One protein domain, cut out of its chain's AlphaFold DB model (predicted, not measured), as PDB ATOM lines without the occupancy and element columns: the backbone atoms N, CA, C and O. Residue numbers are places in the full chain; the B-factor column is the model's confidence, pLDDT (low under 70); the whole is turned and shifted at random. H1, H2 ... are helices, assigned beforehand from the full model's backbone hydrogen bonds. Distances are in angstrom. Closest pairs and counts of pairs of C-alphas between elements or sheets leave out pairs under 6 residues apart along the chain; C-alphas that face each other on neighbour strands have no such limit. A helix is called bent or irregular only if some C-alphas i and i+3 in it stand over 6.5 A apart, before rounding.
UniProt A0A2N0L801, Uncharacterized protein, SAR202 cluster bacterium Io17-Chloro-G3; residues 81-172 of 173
ATOM      1  N   THR A  81     -26.534 -71.602  34.184       94.00
ATOM      2  CA  THR A  81     -26.234 -70.394  33.408       94.00
ATOM      3  C   THR A  81     -27.306 -69.322  33.588       94.00
ATOM      4  O   THR A  81     -26.964 -68.163  33.796       94.00
ATOM      5  N   VAL A  82     -28.590 -69.681  33.559       95.12
ATOM      6  CA  VAL A  82     -29.694 -68.726  33.766       95.12
ATOM      7  C   VAL A  82     -29.644 -68.129  35.172       95.12
ATOM      8  O   VAL A  82     -29.734 -66.911  35.322       95.12
ATOM      9  N   ILE A  83     -29.437 -68.965  36.192       95.00
ATOM     10  CA  ILE A  83     -29.277 -68.515  37.580       95.00
ATOM     11  C   ILE A  83     -28.079 -67.568  37.696       95.00
ATOM     12  O   ILE A  83     -28.201 -66.480  38.262       95.00
ATOM     13  N   LEU A  84     -26.938 -67.942  37.111       94.38
ATOM     14  CA  LEU A  84     -25.735 -67.116  37.098       94.38
ATOM     15  C   LEU A  84     -25.984 -65.761  36.431       94.38
ATOM     16  O   LEU A  84     -25.573 -64.737  36.972       94.38
ATOM     17  N   ILE A  85     -26.673 -65.732  35.288       94.19
ATOM     18  CA  ILE A  85     -27.033 -64.484  34.604       94.19
ATOM     19  C   ILE A  85     -27.921 -63.626  35.512       94.19
ATOM     20  O   ILE A  85     -27.671 -62.429  35.642       94.19
ATOM     21  N   GLY A  86     -28.898 -64.226  36.195       95.25
ATOM     22  CA  GLY A  86     -29.747 -63.525  37.160       95.25
ATOM     23  C   GLY A  86     -28.939 -62.849  38.274       95.25
ATOM     24  O   GLY A  86     -29.056 -61.641  38.484       95.25
ATOM     25  N   PHE A  87     -28.048 -63.594  38.932       95.06
ATOM     26  CA  PHE A  87     -27.150 -63.039  39.953       95.06
ATOM     27  C   PHE A  87     -26.199 -61.979  39.398       95.06
ATOM     28  O   PHE A  87     -25.905 -60.994  40.075       95.06
ATOM     29  N   THR A  88     -25.737 -62.162  38.164       89.56
ATOM     30  CA  THR A  88     -24.868 -61.211  37.469       89.56
ATOM     31  C   THR A  88     -25.584 -59.880  37.248       89.56
ATOM     32  O   THR A  88     -25.024 -58.832  37.560       89.56
ATOM     33  N   ILE A  89     -26.840 -59.900  36.791       91.56
ATOM     34  CA  ILE A  89     -27.655 -58.689  36.604       91.56
ATOM     35  C   ILE A  89     -27.829 -57.949  37.935       91.56
ATOM     36  O   ILE A  89     -27.570 -56.749  38.008       91.56
ATOM     37  N   ILE A  90     -28.203 -58.664  39.001       92.69
ATOM     38  CA  ILE A  90     -28.378 -58.078  40.339       92.69
ATOM     39  C   ILE A  90     -27.064 -57.463  40.836       92.69
ATOM     40  O   ILE A  90     -27.045 -56.349  41.358       92.69
ATOM     41  N   SER A  91     -25.950 -58.160  40.616       87.06
ATOM     42  CA  SER A  91     -24.616 -57.691  40.986       87.06
ATOM     43  C   SER A  91     -24.218 -56.432  40.211       87.06
ATOM     44  O   SER A  91     -23.658 -55.506  40.795       87.06
ATOM     45  N   TYR A  92     -24.551 -56.338  38.919       84.12
ATOM     46  CA  TYR A  92     -24.311 -55.129  38.129       84.12
ATOM     47  C   TYR A  92     -25.155 -53.944  38.584       84.12
ATOM     48  O   TYR A  92     -24.634 -52.831  38.616       84.12
ATOM     49  N   ILE A  93     -26.409 -54.165  38.987       87.38
ATOM     50  CA  ILE A  93     -27.227 -53.116  39.609       87.38
ATOM     51  C   ILE A  93     -26.544 -52.638  40.897       87.38
ATOM     52  O   ILE A  93     -26.298 -51.445  41.051       87.38
ATOM     53  N   GLY A  94     -26.134 -53.563  41.769       84.25
ATOM     54  CA  GLY A  94     -25.443 -53.232  43.019       84.25
ATOM     55  C   GLY A  94     -24.121 -52.476  42.825       84.25
ATOM     56  O   GLY A  94     -23.784 -51.616  43.632       84.25
ATOM     57  N   ILE A  95     -23.382 -52.754  41.748       83.06
ATOM     58  CA  ILE A  95     -22.148 -52.032  41.405       83.06
ATOM     59  C   ILE A  95     -22.453 -50.669  40.765       83.06
ATOM     60  O   ILE A  95     -21.762 -49.693  41.053       83.06
ATOM     61  N   GLY A  96     -23.469 -50.590  39.903       82.00
ATOM     62  CA  GLY A  96     -23.800 -49.385  39.144       82.00
ATOM     63  C   GLY A  96     -24.494 -48.305  39.974       82.00
ATOM     64  O   GLY A  96     -24.186 -47.125  39.810       82.00
ATOM     65  N   THR A  97     -25.393 -48.684  40.889       87.19
ATOM     66  CA  THR A  97     -26.186 -47.730  41.683       87.19
ATOM     67  C   THR A  97     -25.328 -46.766  42.514       87.19
ATOM     68  O   THR A  97     -25.580 -45.563  42.429       87.19
ATOM     69  N   PRO A  98     -24.296 -47.204  43.265       85.06
ATOM     70  CA  PRO A  98     -23.447 -46.288  44.028       85.06
ATOM     71  C   PRO A  98     -22.688 -45.296  43.144       85.06
ATOM     72  O   PRO A  98     -22.599 -44.119  43.486       85.06
ATOM     73  N   ASN A  99     -22.172 -45.749  41.995       82.69
ATOM     74  CA  ASN A  99     -21.424 -44.880  41.088       82.69
ATOM     75  C   ASN A  99     -22.337 -43.841  40.422       82.69
ATOM     76  O   ASN A  99     -21.994 -42.665  40.336       82.69
ATOM     77  N   PHE A 100     -23.537 -44.257  40.015       86.06
ATOM     78  CA  PHE A 100     -24.547 -43.350  39.479       86.06
ATOM     79  C   PHE A 100     -25.006 -42.318  40.516       86.06
ATOM     80  O   PHE A 100     -25.096 -41.132  40.207       86.06
ATOM     81  N   LEU A 101     -25.248 -42.738  41.763       89.31
ATOM     82  CA  LEU A 101     -25.617 -41.819  42.839       89.31
ATOM     83  C   LEU A 101     -24.496 -40.813  43.132       89.31
ATOM     84  O   LEU A 101     -24.768 -39.627  43.286       89.31
ATOM     85  N   LEU A 102     -23.239 -41.263  43.160       85.19
ATOM     86  CA  LEU A 102     -22.085 -40.379  43.324       85.19
ATOM     87  C   LEU A 102     -21.995 -39.361  42.180       85.19
ATOM     88  O   LEU A 102     -21.790 -38.178  42.440       85.19
ATOM     89  N   ALA A 103     -22.215 -39.795  40.936       86.19
ATOM     90  CA  ALA A 103     -22.279 -38.904  39.782       86.19
ATOM     91  C   ALA A 103     -23.365 -37.829  39.950       86.19
ATOM     92  O   ALA A 103     -23.098 -36.653  39.708       86.19
ATOM     93  N   LEU A 104     -24.559 -38.211  40.419       88.88
ATOM     94  CA  LEU A 104     -25.647 -37.271  40.695       88.88
ATOM     95  C   LEU A 104     -25.302 -36.283  41.812       88.88
ATOM     96  O   LEU A 104     -25.586 -35.098  41.667       88.88
ATOM     97  N   ILE A 105     -24.676 -36.741  42.900       89.69
ATOM     98  CA  ILE A 105     -24.256 -35.871  44.008       89.69
ATOM     99  C   ILE A 105     -23.223 -34.852  43.518       89.69
ATOM    100  O   ILE A 105     -23.374 -33.659  43.768       89.69
ATOM    101  N   VAL A 106     -22.197 -35.301  42.790       86.12
ATOM    102  CA  VAL A 106     -21.167 -34.414  42.229       86.12
ATOM    103  C   VAL A 106     -21.790 -33.420  41.252       86.12
ATOM    104  O   VAL A 106     -21.515 -32.227  41.338       86.12
ATOM    105  N   MET A 107     -22.668 -33.886  40.362       85.12
ATOM    106  CA  MET A 107     -23.379 -33.026  39.418       85.12
ATOM    107  C   MET A 107     -24.223 -31.967  40.134       85.12
ATOM    108  O   MET A 107     -24.182 -30.800  39.752       85.12
ATOM    109  N   PHE A 108     -24.957 -32.359  41.177       87.75
ATOM    110  CA  PHE A 108     -25.772 -31.446  41.973       87.75
ATOM    111  C   PHE A 108     -24.917 -30.379  42.661       87.75
ATOM    112  O   PHE A 108     -25.217 -29.196  42.543       87.75
ATOM    113  N   LEU A 109     -23.821 -30.776  43.316       88.38
ATOM    114  CA  LEU A 109     -22.921 -29.838  43.994       88.38
ATOM    115  C   LEU A 109     -22.259 -28.857  43.019       88.38
ATOM    116  O   LEU A 109     -22.106 -27.682  43.343       88.38
ATOM    117  N   LEU A 110     -21.885 -29.317  41.823       85.12
ATOM    118  CA  LEU A 110     -21.306 -28.455  40.789       85.12
ATOM    119  C   LEU A 110     -22.317 -27.450  40.235       85.12
ATOM    120  O   LEU A 110     -21.962 -26.297  39.985       85.12
ATOM    121  N   LEU A 111     -23.571 -27.872  40.070       83.94
ATOM    122  CA  LEU A 111     -24.639 -26.988  39.629       83.94
ATOM    123  C   LEU A 111     -24.976 -25.941  40.700       83.94
ATOM    124  O   LEU A 111     -25.062 -24.762  40.377       83.94
ATOM    125  N   ASP A 112     -25.126 -26.360  41.958       87.06
ATOM    126  CA  ASP A 112     -25.516 -25.491  43.076       87.06
ATOM    127  C   ASP A 112     -24.411 -24.490  43.457       87.06
ATOM    128  O   ASP A 112     -24.670 -23.296  43.582       87.06
ATOM    129  N   GLN A 113     -23.157 -24.945  43.583       84.50
ATOM    130  CA  GLN A 113     -22.063 -24.086  44.056       84.50
ATOM    131  C   GLN A 113     -21.366 -23.294  42.947       84.50
ATOM    132  O   GLN A 113     -20.885 -22.190  43.198       84.50
ATOM    133  N   PHE A 114     -21.271 -23.850  41.735       81.00
ATOM    134  CA  PHE A 114     -20.493 -23.254  40.642       81.00
ATOM    135  C   PHE A 114     -21.354 -22.812  39.455       81.00
ATOM    136  O   PHE A 114     -20.822 -22.220  38.516       81.00
ATOM    137  N   GLY A 115     -22.663 -23.102  39.457       77.31
ATOM    138  CA  GLY A 115     -23.548 -22.813  38.325       77.31
ATOM    139  C   GLY A 115     -23.185 -23.581  37.050       77.31
ATOM    140  O   GLY A 115     -23.655 -23.235  35.967       77.31
ATOM    141  N   LEU A 116     -22.324 -24.602  37.147       73.81
ATOM    142  CA  LEU A 116     -21.845 -25.360  35.996       73.81
ATOM    143  C   LEU A 116     -22.897 -26.389  35.593       73.81
ATOM    144  O   LEU A 116     -23.191 -27.327  36.335       73.81
ATOM    145  N   ASN A 117     -23.447 -26.237  34.391       71.62
ATOM    146  CA  ASN A 117     -24.451 -27.156  33.875       71.62
ATOM    147  C   ASN A 117     -23.781 -28.409  33.289       71.62
ATOM    148  O   ASN A 117     -23.508 -28.508  32.098       71.62
ATOM    149  N   VAL A 118     -23.497 -29.380  34.156       68.50
ATOM    150  CA  VAL A 118     -22.751 -30.610  33.823       68.50
ATOM    151  C   VAL A 118     -23.530 -31.585  32.923       68.50
ATOM    152  O   VAL A 118     -23.007 -32.618  32.509       68.50
ATOM    153  N   THR A 119     -24.794 -31.284  32.618       68.75
ATOM    154  CA  THR A 119     -25.630 -32.102  31.726       68.75
ATOM    155  C   THR A 119     -25.255 -31.940  30.246       68.75
ATOM    156  O   THR A 119     -25.642 -32.773  29.425       68.75
ATOM    157  N   GLY A 120     -24.464 -30.912  29.904       73.38
ATOM    158  CA  GLY A 120     -23.954 -30.642  28.559       73.38
ATOM    159  C   GLY A 120     -22.423 -30.634  28.487       73.38
ATOM    160  O   GLY A 120     -21.737 -30.256  29.429       73.38
ATOM    161  N   LEU A 121     -21.876 -31.037  27.333       77.81
ATOM    162  CA  LEU A 121     -20.435 -30.941  27.034       77.81
ATOM    163  C   LEU A 121     -19.995 -29.528  26.610       77.81
ATOM    164  O   LEU A 121     -18.798 -29.275  26.496       77.81
ATOM    165  N   PHE A 122     -20.958 -28.650  26.335       82.25
ATOM    166  CA  PHE A 122     -20.756 -27.290  25.849       82.25
ATOM    167  C   PHE A 122     -21.592 -26.323  26.682       82.25
ATOM    168  O   PHE A 122     -22.695 -26.681  27.103       82.25
ATOM    169  N   SER A 123     -21.110 -25.094  26.848       81.19
ATOM    170  CA  SER A 123     -21.941 -23.985  27.325       81.19
ATOM    171  C   SER A 123     -22.967 -23.560  26.266       81.19
ATOM    172  O   SER A 123     -22.794 -23.841  25.076       81.19
ATOM    173  N   ASP A 124     -24.036 -22.871  26.686       81.00
ATOM    174  CA  ASP A 124     -25.184 -22.515  25.832       81.00
ATOM    175  C   ASP A 124     -24.790 -21.809  24.521       81.00
ATOM    176  O   ASP A 124     -25.404 -22.041  23.477       81.00
ATOM    177  N   GLU A 125     -23.719 -21.010  24.546       83.62
ATOM    178  CA  GLU A 125     -23.168 -20.312  23.377       83.62
ATOM    179  C   GLU A 125     -22.577 -21.279  22.330       83.62
ATOM    180  O   GLU A 125     -22.729 -21.077  21.122       83.62
ATOM    181  N   TYR A 126     -21.946 -22.373  22.769       84.69
ATOM    182  CA  TYR A 126     -21.207 -23.299  21.906       84.69
ATOM    183  C   TYR A 126     -21.985 -24.561  21.504       84.69
ATOM    184  O   TYR A 126     -21.478 -25.349  20.698       84.69
ATOM    185  N   ILE A 127     -23.228 -24.748  21.974       82.12
ATOM    186  CA  ILE A 127     -24.066 -25.919  21.632       82.12
ATOM    187  C   ILE A 127     -24.285 -26.038  20.116       82.12
ATOM    188  O   ILE A 127     -24.213 -27.135  19.559       82.12
ATOM    189  N   ARG A 128     -24.556 -24.916  19.434       86.25
ATOM    190  CA  ARG A 128     -24.834 -24.869  17.982       86.25
ATOM    191  C   ARG A 128     -23.722 -24.212  17.165       86.25
ATOM    192  O   ARG A 128     -23.857 -24.085  15.949       86.25
ATOM    193  N   ALA A 129     -22.637 -23.792  17.810       88.19
ATOM    194  CA  ALA A 129     -21.522 -23.155  17.128       88.19
ATOM    195  C   ALA A 129     -20.755 -24.173  16.260       88.19
ATOM    196  O   ALA A 129     -20.583 -25.325  16.670       88.19
ATOM    197  N   PRO A 130     -20.252 -23.793  15.072       88.19
ATOM    198  CA  PRO A 130     -19.341 -24.640  14.303       88.19
ATOM    199  C   PRO A 130     -18.047 -24.914  15.088       88.19
ATOM    200  O   PRO A 130     -17.731 -24.240  16.068       88.19
ATOM    201  N   TRP A 131     -17.300 -25.946  14.694       89.12
ATOM    202  CA  TRP A 131     -16.043 -26.293  15.361       89.12
ATOM    203  C   TRP A 131     -15.024 -25.150  15.271       89.12
ATOM    204  O   TRP A 131     -14.696 -24.685  14.182       89.12
ATOM    205  N   SER A 132     -14.511 -24.719  16.423       91.75
ATOM    206  CA  SER A 132     -13.507 -23.660  16.563       91.75
ATOM    207  C   SER A 132     -12.562 -23.957  17.735       91.75
ATOM    208  O   SER A 132     -12.861 -24.783  18.601       91.75
ATOM    209  N   LEU A 133     -11.423 -23.260  17.797       90.25
ATOM    210  CA  LEU A 133     -10.493 -23.361  18.932       90.25
ATOM    211  C   LEU A 133     -11.123 -22.887  20.252       90.25
ATOM    212  O   LEU A 133     -10.842 -23.463  21.301       90.25
ATOM    213  N   SER A 134     -12.017 -21.892  20.211       89.12
ATOM    214  CA  SER A 134     -12.763 -21.444  21.394       89.12
ATOM    215  C   SER A 134     -13.737 -22.514  21.894       89.12
ATOM    216  O   SER A 134     -13.779 -22.788  23.092       89.12
ATOM    217  N   ARG A 135     -14.424 -23.206  20.975       87.69
ATOM    218  CA  ARG A 135     -15.299 -24.343  21.286       87.69
ATOM    219  C   ARG A 135     -14.531 -25.529  21.877       87.69
ATOM    220  O   ARG A 135     -15.017 -26.175  22.803       87.69
ATOM    221  N   LEU A 136     -13.325 -25.812  21.381       89.19
ATOM    222  CA  LEU A 136     -12.449 -26.837  21.965       89.19
ATOM    223  C   LEU A 136     -12.047 -26.483  23.402       89.19
ATOM    224  O   LEU A 136     -12.123 -27.334  24.286       89.19
ATOM    225  N   GLY A 137     -11.677 -25.223  23.647       88.25
ATOM    226  CA  GLY A 137     -11.378 -24.731  24.992       88.25
ATOM    227  C   GLY A 137     -12.567 -24.851  25.952       88.25
ATOM    228  O   GLY A 137     -12.387 -25.283  27.087       88.25
ATOM    229  N   ASP A 138     -13.777 -24.522  25.492       88.06
ATOM    230  CA  ASP A 138     -15.021 -24.702  26.257       88.06
ATOM    231  C   ASP A 138     -15.277 -26.182  26.588       88.06
ATOM    232  O   ASP A 138     -15.526 -26.527  27.741       88.06
ATOM    233  N   THR A 139     -15.080 -27.076  25.618       87.25
ATOM    234  CA  THR A 139     -15.250 -28.526  25.816       87.25
ATOM    235  C   THR A 139     -14.295 -29.065  26.882       87.25
ATOM    236  O   THR A 139     -14.704 -29.808  27.771       87.25
ATOM    237  N   LEU A 140     -13.016 -28.675  26.833       88.31
ATOM    238  CA  LEU A 140     -12.007 -29.122  27.800       88.31
ATOM    239  C   LEU A 140     -12.330 -28.681  29.237       88.31
ATOM    240  O   LEU A 140     -12.010 -29.399  30.183       88.31
ATOM    241  N   LYS A 141     -13.008 -27.539  29.408       84.69
ATOM    242  CA  LYS A 141     -13.465 -27.055  30.721       84.69
ATOM    243  C   LYS A 141     -14.648 -27.842  31.288       84.69
ATOM    244  O   LYS A 141     -14.829 -27.823  32.500       84.69
ATOM    245  N   HIS A 142     -15.418 -28.537  30.452       84.12
ATOM    246  CA  HIS A 142     -16.591 -29.308  30.882       84.12
ATOM    247  C   HIS A 142     -16.331 -30.823  30.913       84.12
ATOM    248  O   HIS A 142     -16.930 -31.534  31.716       84.12
ATOM    249  N   ILE A 143     -15.401 -31.335  30.098       87.81
ATOM    250  CA  ILE A 143     -15.155 -32.780  29.942       87.81
ATOM    251  C   ILE A 143     -14.527 -33.445  31.174       87.81
ATOM    252  O   ILE A 143     -14.664 -34.653  31.358       87.81
ATOM    253  N   TRP A 144     -13.838 -32.694  32.037       84.44
ATOM    254  CA  TRP A 144     -13.138 -33.281  33.184       84.44
ATOM    255  C   TRP A 144     -14.100 -33.934  34.186       84.44
ATOM    256  O   TRP A 144     -13.748 -34.945  34.788       84.44
ATOM    257  N   VAL A 145     -15.332 -33.428  34.319       80.31
ATOM    258  CA  VAL A 145     -16.335 -33.998  35.230       80.31
ATOM    259  C   VAL A 145     -16.778 -35.405  34.796       80.31
ATOM    260  O   VAL A 145     -16.615 -36.336  35.590       80.31
ATOM    261  N   PRO A 146     -17.268 -35.635  33.555       81.81
ATOM    262  CA  PRO A 146     -17.576 -36.984  33.090       81.81
ATOM    263  C   PRO A 146     -16.331 -37.875  33.026       81.81
ATOM    264  O   PRO A 146     -16.438 -39.069  33.289       81.81
ATOM    265  N   VAL A 147     -15.145 -37.324  32.748       86.62
ATOM    266  CA  VAL A 147     -13.891 -38.096  32.778       86.62
ATOM    267  C   VAL A 147     -13.578 -38.618  34.178       86.62
ATOM    268  O   VAL A 147     -13.189 -39.774  34.297       86.62
ATOM    269  N   ILE A 148     -13.771 -37.828  35.238       84.06
ATOM    270  CA  ILE A 148     -13.572 -38.308  36.614       84.06
ATOM    271  C   ILE A 148     -14.615 -39.370  36.961       84.06
ATOM    272  O   ILE A 148     -14.251 -40.450  37.415       84.06
ATOM    273  N   ILE A 149     -15.896 -39.114  36.685       79.06
ATOM    274  CA  ILE A 149     -16.982 -40.052  37.006       79.06
ATOM    275  C   ILE A 149     -16.780 -41.405  36.298       79.06
ATOM    276  O   ILE A 149     -16.881 -42.463  36.921       79.06
ATOM    277  N   LEU A 150     -16.455 -41.389  35.001       81.88
ATOM    278  CA  LEU A 150     -16.207 -42.604  34.216       81.88
ATOM    279  C   LEU A 150     -14.847 -43.238  34.546       81.88
ATOM    280  O   LEU A 150     -14.719 -44.462  34.604       81.88
ATOM    281  N   GLY A 151     -13.826 -42.413  34.776       84.06
ATOM    282  CA  GLY A 151     -12.466 -42.851  35.077       84.06
ATOM    283  C   GLY A 151     -12.363 -43.545  36.431       84.06
ATOM    284  O   GLY A 151     -11.681 -44.566  36.547       84.06
ATOM    285  N   THR A 152     -13.078 -43.052  37.447       82.12
ATOM    286  CA  THR A 152     -13.127 -43.685  38.768       82.12
ATOM    287  C   THR A 152     -13.827 -45.049  38.714       82.12
ATOM    288  O   THR A 152     -13.314 -45.991  39.322       82.12
ATOM    289  N   ASP A 153     -14.908 -45.213  37.934       80.50
ATOM    290  CA  ASP A 153     -15.552 -46.528  37.728       80.50
ATOM    291  C   ASP A 153     -14.591 -47.538  37.089       80.50
ATOM    292  O   ASP A 153     -14.390 -48.646  37.603       80.50
ATOM    293  N   GLY A 154     -13.944 -47.133  35.991       82.06
ATOM    294  CA  GLY A 154     -12.987 -47.973  35.274       82.06
ATOM    295  C   GLY A 154     -11.804 -48.375  36.153       82.06
ATOM    296  O   GLY A 154     -11.442 -49.552  36.208       82.06
ATOM    297  N   THR A 155     -11.250 -47.425  36.908       85.75
ATOM    298  CA  THR A 155     -10.114 -47.673  37.807       85.75
ATOM    299  C   THR A 155     -10.488 -48.656  38.911       85.75
ATOM    300  O   THR A 155      -9.795 -49.655  39.095       85.75
ATOM    301  N   ALA A 156     -11.614 -48.445  39.603       82.38
ATOM    302  CA  ALA A 156     -12.055 -49.340  40.673       82.38
ATOM    303  C   ALA A 156     -12.274 -50.776  40.168       82.38
ATOM    304  O   ALA A 156     -11.908 -51.743  40.846       82.38
ATOM    305  N   ARG A 157     -12.832 -50.929  38.960       83.31
ATOM    306  CA  ARG A 157     -13.027 -52.231  38.312       83.31
ATOM    307  C   ARG A 157     -11.700 -52.911  37.991       83.31
ATOM    308  O   ARG A 157     -11.536 -54.087  38.314       83.31
ATOM    309  N   LEU A 158     -10.753 -52.181  37.406       89.06
ATOM    310  CA  LEU A 158      -9.436 -52.712  37.062       89.06
ATOM    311  C   LEU A 158      -8.637 -53.101  38.307       89.06
ATOM    312  O   LEU A 158      -8.069 -54.188  38.338       89.06
ATOM    313  N   THR A 159      -8.652 -52.291  39.367       90.56
ATOM    314  CA  THR A 159      -7.985 -52.639  40.631       90.56
ATOM    315  C   THR A 159      -8.563 -53.917  41.240       90.56
ATOM    316  O   THR A 159      -7.805 -54.777  41.688       90.56
ATOM    317  N   ARG A 160      -9.895 -54.086  41.229       86.38
ATOM    318  CA  ARG A 160     -10.548 -55.319  41.707       86.38
ATOM    319  C   ARG A 160     -10.169 -56.531  40.859       86.38
ATOM    320  O   ARG A 160      -9.907 -57.587  41.423       86.38
ATOM    321  N   LEU A 161     -10.100 -56.368  39.538       91.00
ATOM    322  CA  LEU A 161      -9.723 -57.436  38.613       91.00
ATOM    323  C   LEU A 161      -8.267 -57.868  38.806       91.00
ATOM    324  O   LEU A 161      -7.993 -59.052  38.958       91.00
ATOM    325  N   VAL A 162      -7.339 -56.909  38.849       94.81
ATOM    326  CA  VAL A 162      -5.913 -57.190  39.070       94.81
ATOM    327  C   VAL A 162      -5.713 -57.869  40.421       94.81
ATOM    328  O   VAL A 162      -4.992 -58.857  40.501       94.81
ATOM    329  N   ARG A 163      -6.400 -57.402  41.473       94.12
ATOM    330  CA  ARG A 163      -6.358 -58.050  42.789       94.12
ATOM    331  C   ARG A 163      -6.882 -59.488  42.741       94.12
ATOM    332  O   ARG A 163      -6.250 -60.350  43.335       94.12
ATOM    333  N   ALA A 164      -8.007 -59.739  42.071       92.00
ATOM    334  CA  ALA A 164      -8.559 -61.087  41.941       92.00
ATOM    335  C   ALA A 164      -7.583 -62.020  41.209       92.00
ATOM    336  O   ALA A 164      -7.211 -63.052  41.753       92.00
ATOM    337  N   ASN A 165      -7.064 -61.592  40.055       94.12
ATOM    338  CA  ASN A 165      -6.112 -62.380  39.272       94.12
ATOM    339  C   ASN A 165      -4.811 -62.666  40.045       94.12
ATOM    340  O   ASN A 165      -4.293 -63.774  39.984       94.12
ATOM    341  N   LEU A 166      -4.281 -61.689  40.791       94.56
ATOM    342  CA  LEU A 166      -3.091 -61.892  41.626       94.56
ATOM    343  C   LEU A 166      -3.347 -62.888  42.763       94.56
ATOM    344  O   LEU A 166      -2.487 -63.716  43.047       94.56
ATOM    345  N   LEU A 167      -4.512 -62.808  43.413       90.94
ATOM    346  CA  LEU A 167      -4.893 -63.758  44.459       90.94
ATOM    347  C   LEU A 167      -5.046 -65.174  43.895       90.94
ATOM    348  O   LEU A 167      -4.580 -66.113  44.534       90.94
ATOM    349  N   ASP A 168      -5.624 -65.325  42.703       92.62
ATOM    350  CA  ASP A 168      -5.762 -66.625  42.040       92.62
ATOM    351  C   ASP A 168      -4.395 -67.235  41.685       92.62
ATOM    352  O   ASP A 168      -4.184 -68.424  41.909       92.62
ATOM    353  N   GLU A 169      -3.441 -66.438  41.186       92.69
ATOM    354  CA  GLU A 169      -2.082 -66.915  40.877       92.69
ATOM    355  C   GLU A 169      -1.280 -67.284  42.131       92.69
ATOM    356  O   GLU A 169      -0.607 -68.312  42.144       92.69
ATOM    357  N   LEU A 170      -1.376 -66.494  43.205       89.31
ATOM    358  CA  LEU A 170      -0.723 -66.801  44.485       89.31
ATOM    359  C   LEU A 170      -1.304 -68.043  45.176       89.31
ATOM    360  O   LEU A 170      -0.640 -68.634  46.023       89.31
ATOM    361  N   SER A 171      -2.542 -68.415  44.843       85.06
ATOM    362  CA  SER A 171      -3.253 -69.550  45.444       85.06
ATOM    363  C   SER A 171      -3.055 -70.867  44.684       85.06
ATOM    364  O   SER A 171      -3.614 -71.888  45.091       85.06
ATOM    365  N   LYS A 172      -2.296 -70.873  43.577       82.69
ATOM    366  CA  LYS A 172      -1.953 -72.111  42.865       82.69
ATOM    367  C   LYS A 172      -0.890 -72.900  43.651       82.69
ATOM    368  O   LYS A 172       0.045 -72.281  44.154       82.69
TER     369      LYS A 172
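What this domain is: This is residues 81 to 172 of the 173 residues of an uncharacterized protein of SAR202 cluster bacterium Io17-Chloro-G3 (UniProt A0A2N0L801). Two long helices, H1 and H2b, run opposite ways and cross at a slant, nearest each other at residues 99 to 103 and 149 to 153. At one end of the rod, the link of residues 115 to 132 and the short arm H2a join them; at the other end, residues 81 to 94 and 158 to 172 stick out free. The printed part has 92 residues with two named helices, H1 then the bent H2, and no named strand: all helix. The whole is extended, with a radius of gyration of the C-alphas of 19.0 A and spans of 57 by 27 by 25 A.

Where its parts are: H1 is residues 81 to 114, 48.0 A long, from C-alpha 81 at (-26.234, -70.394, 33.408). It is neither bent nor irregular, but only just: C-alphas 95 and 98 are 6.4 A apart. H2, residues 133 to 170, was assigned as one helix by its hydrogen bonds but is bent, with C-alphas 141 and 144 6.7 A apart. Its arms are H2a, residues 133 to 141, 12.7 A, and H2b, residues 144 to 170, 37.5 A, ending at C-alpha 170 at (-0.723, -66.801, 44.485).

How they stand to each other: H1 and H2b only just touch, with 3 pairs of C-alphas within 8 A; the closest C-alphas, of Ala 103 and Ile 149, are 6.1 A apart. They run opposite ways at a steep tilt of 37 degrees, only just past shallow. H2a and H2b stand at a steep tilt of 53 degrees. H1 and H2a are apart. Every O i to N i+4 pair is within hydrogen-bond range in H2a, against 28 of 30 in H1 and 22 of 23 in H2b.

The domain as a whole: The C-alphas farthest apart, of Glu 125 and Lys 172, are 59.3 A apart. The link from H1 to H2, 18 residues, is long; residues 128 to 133 stand free. The printed part has no cut. Its mean pLDDT is 86.2, and residues 118 to 119 are under 70.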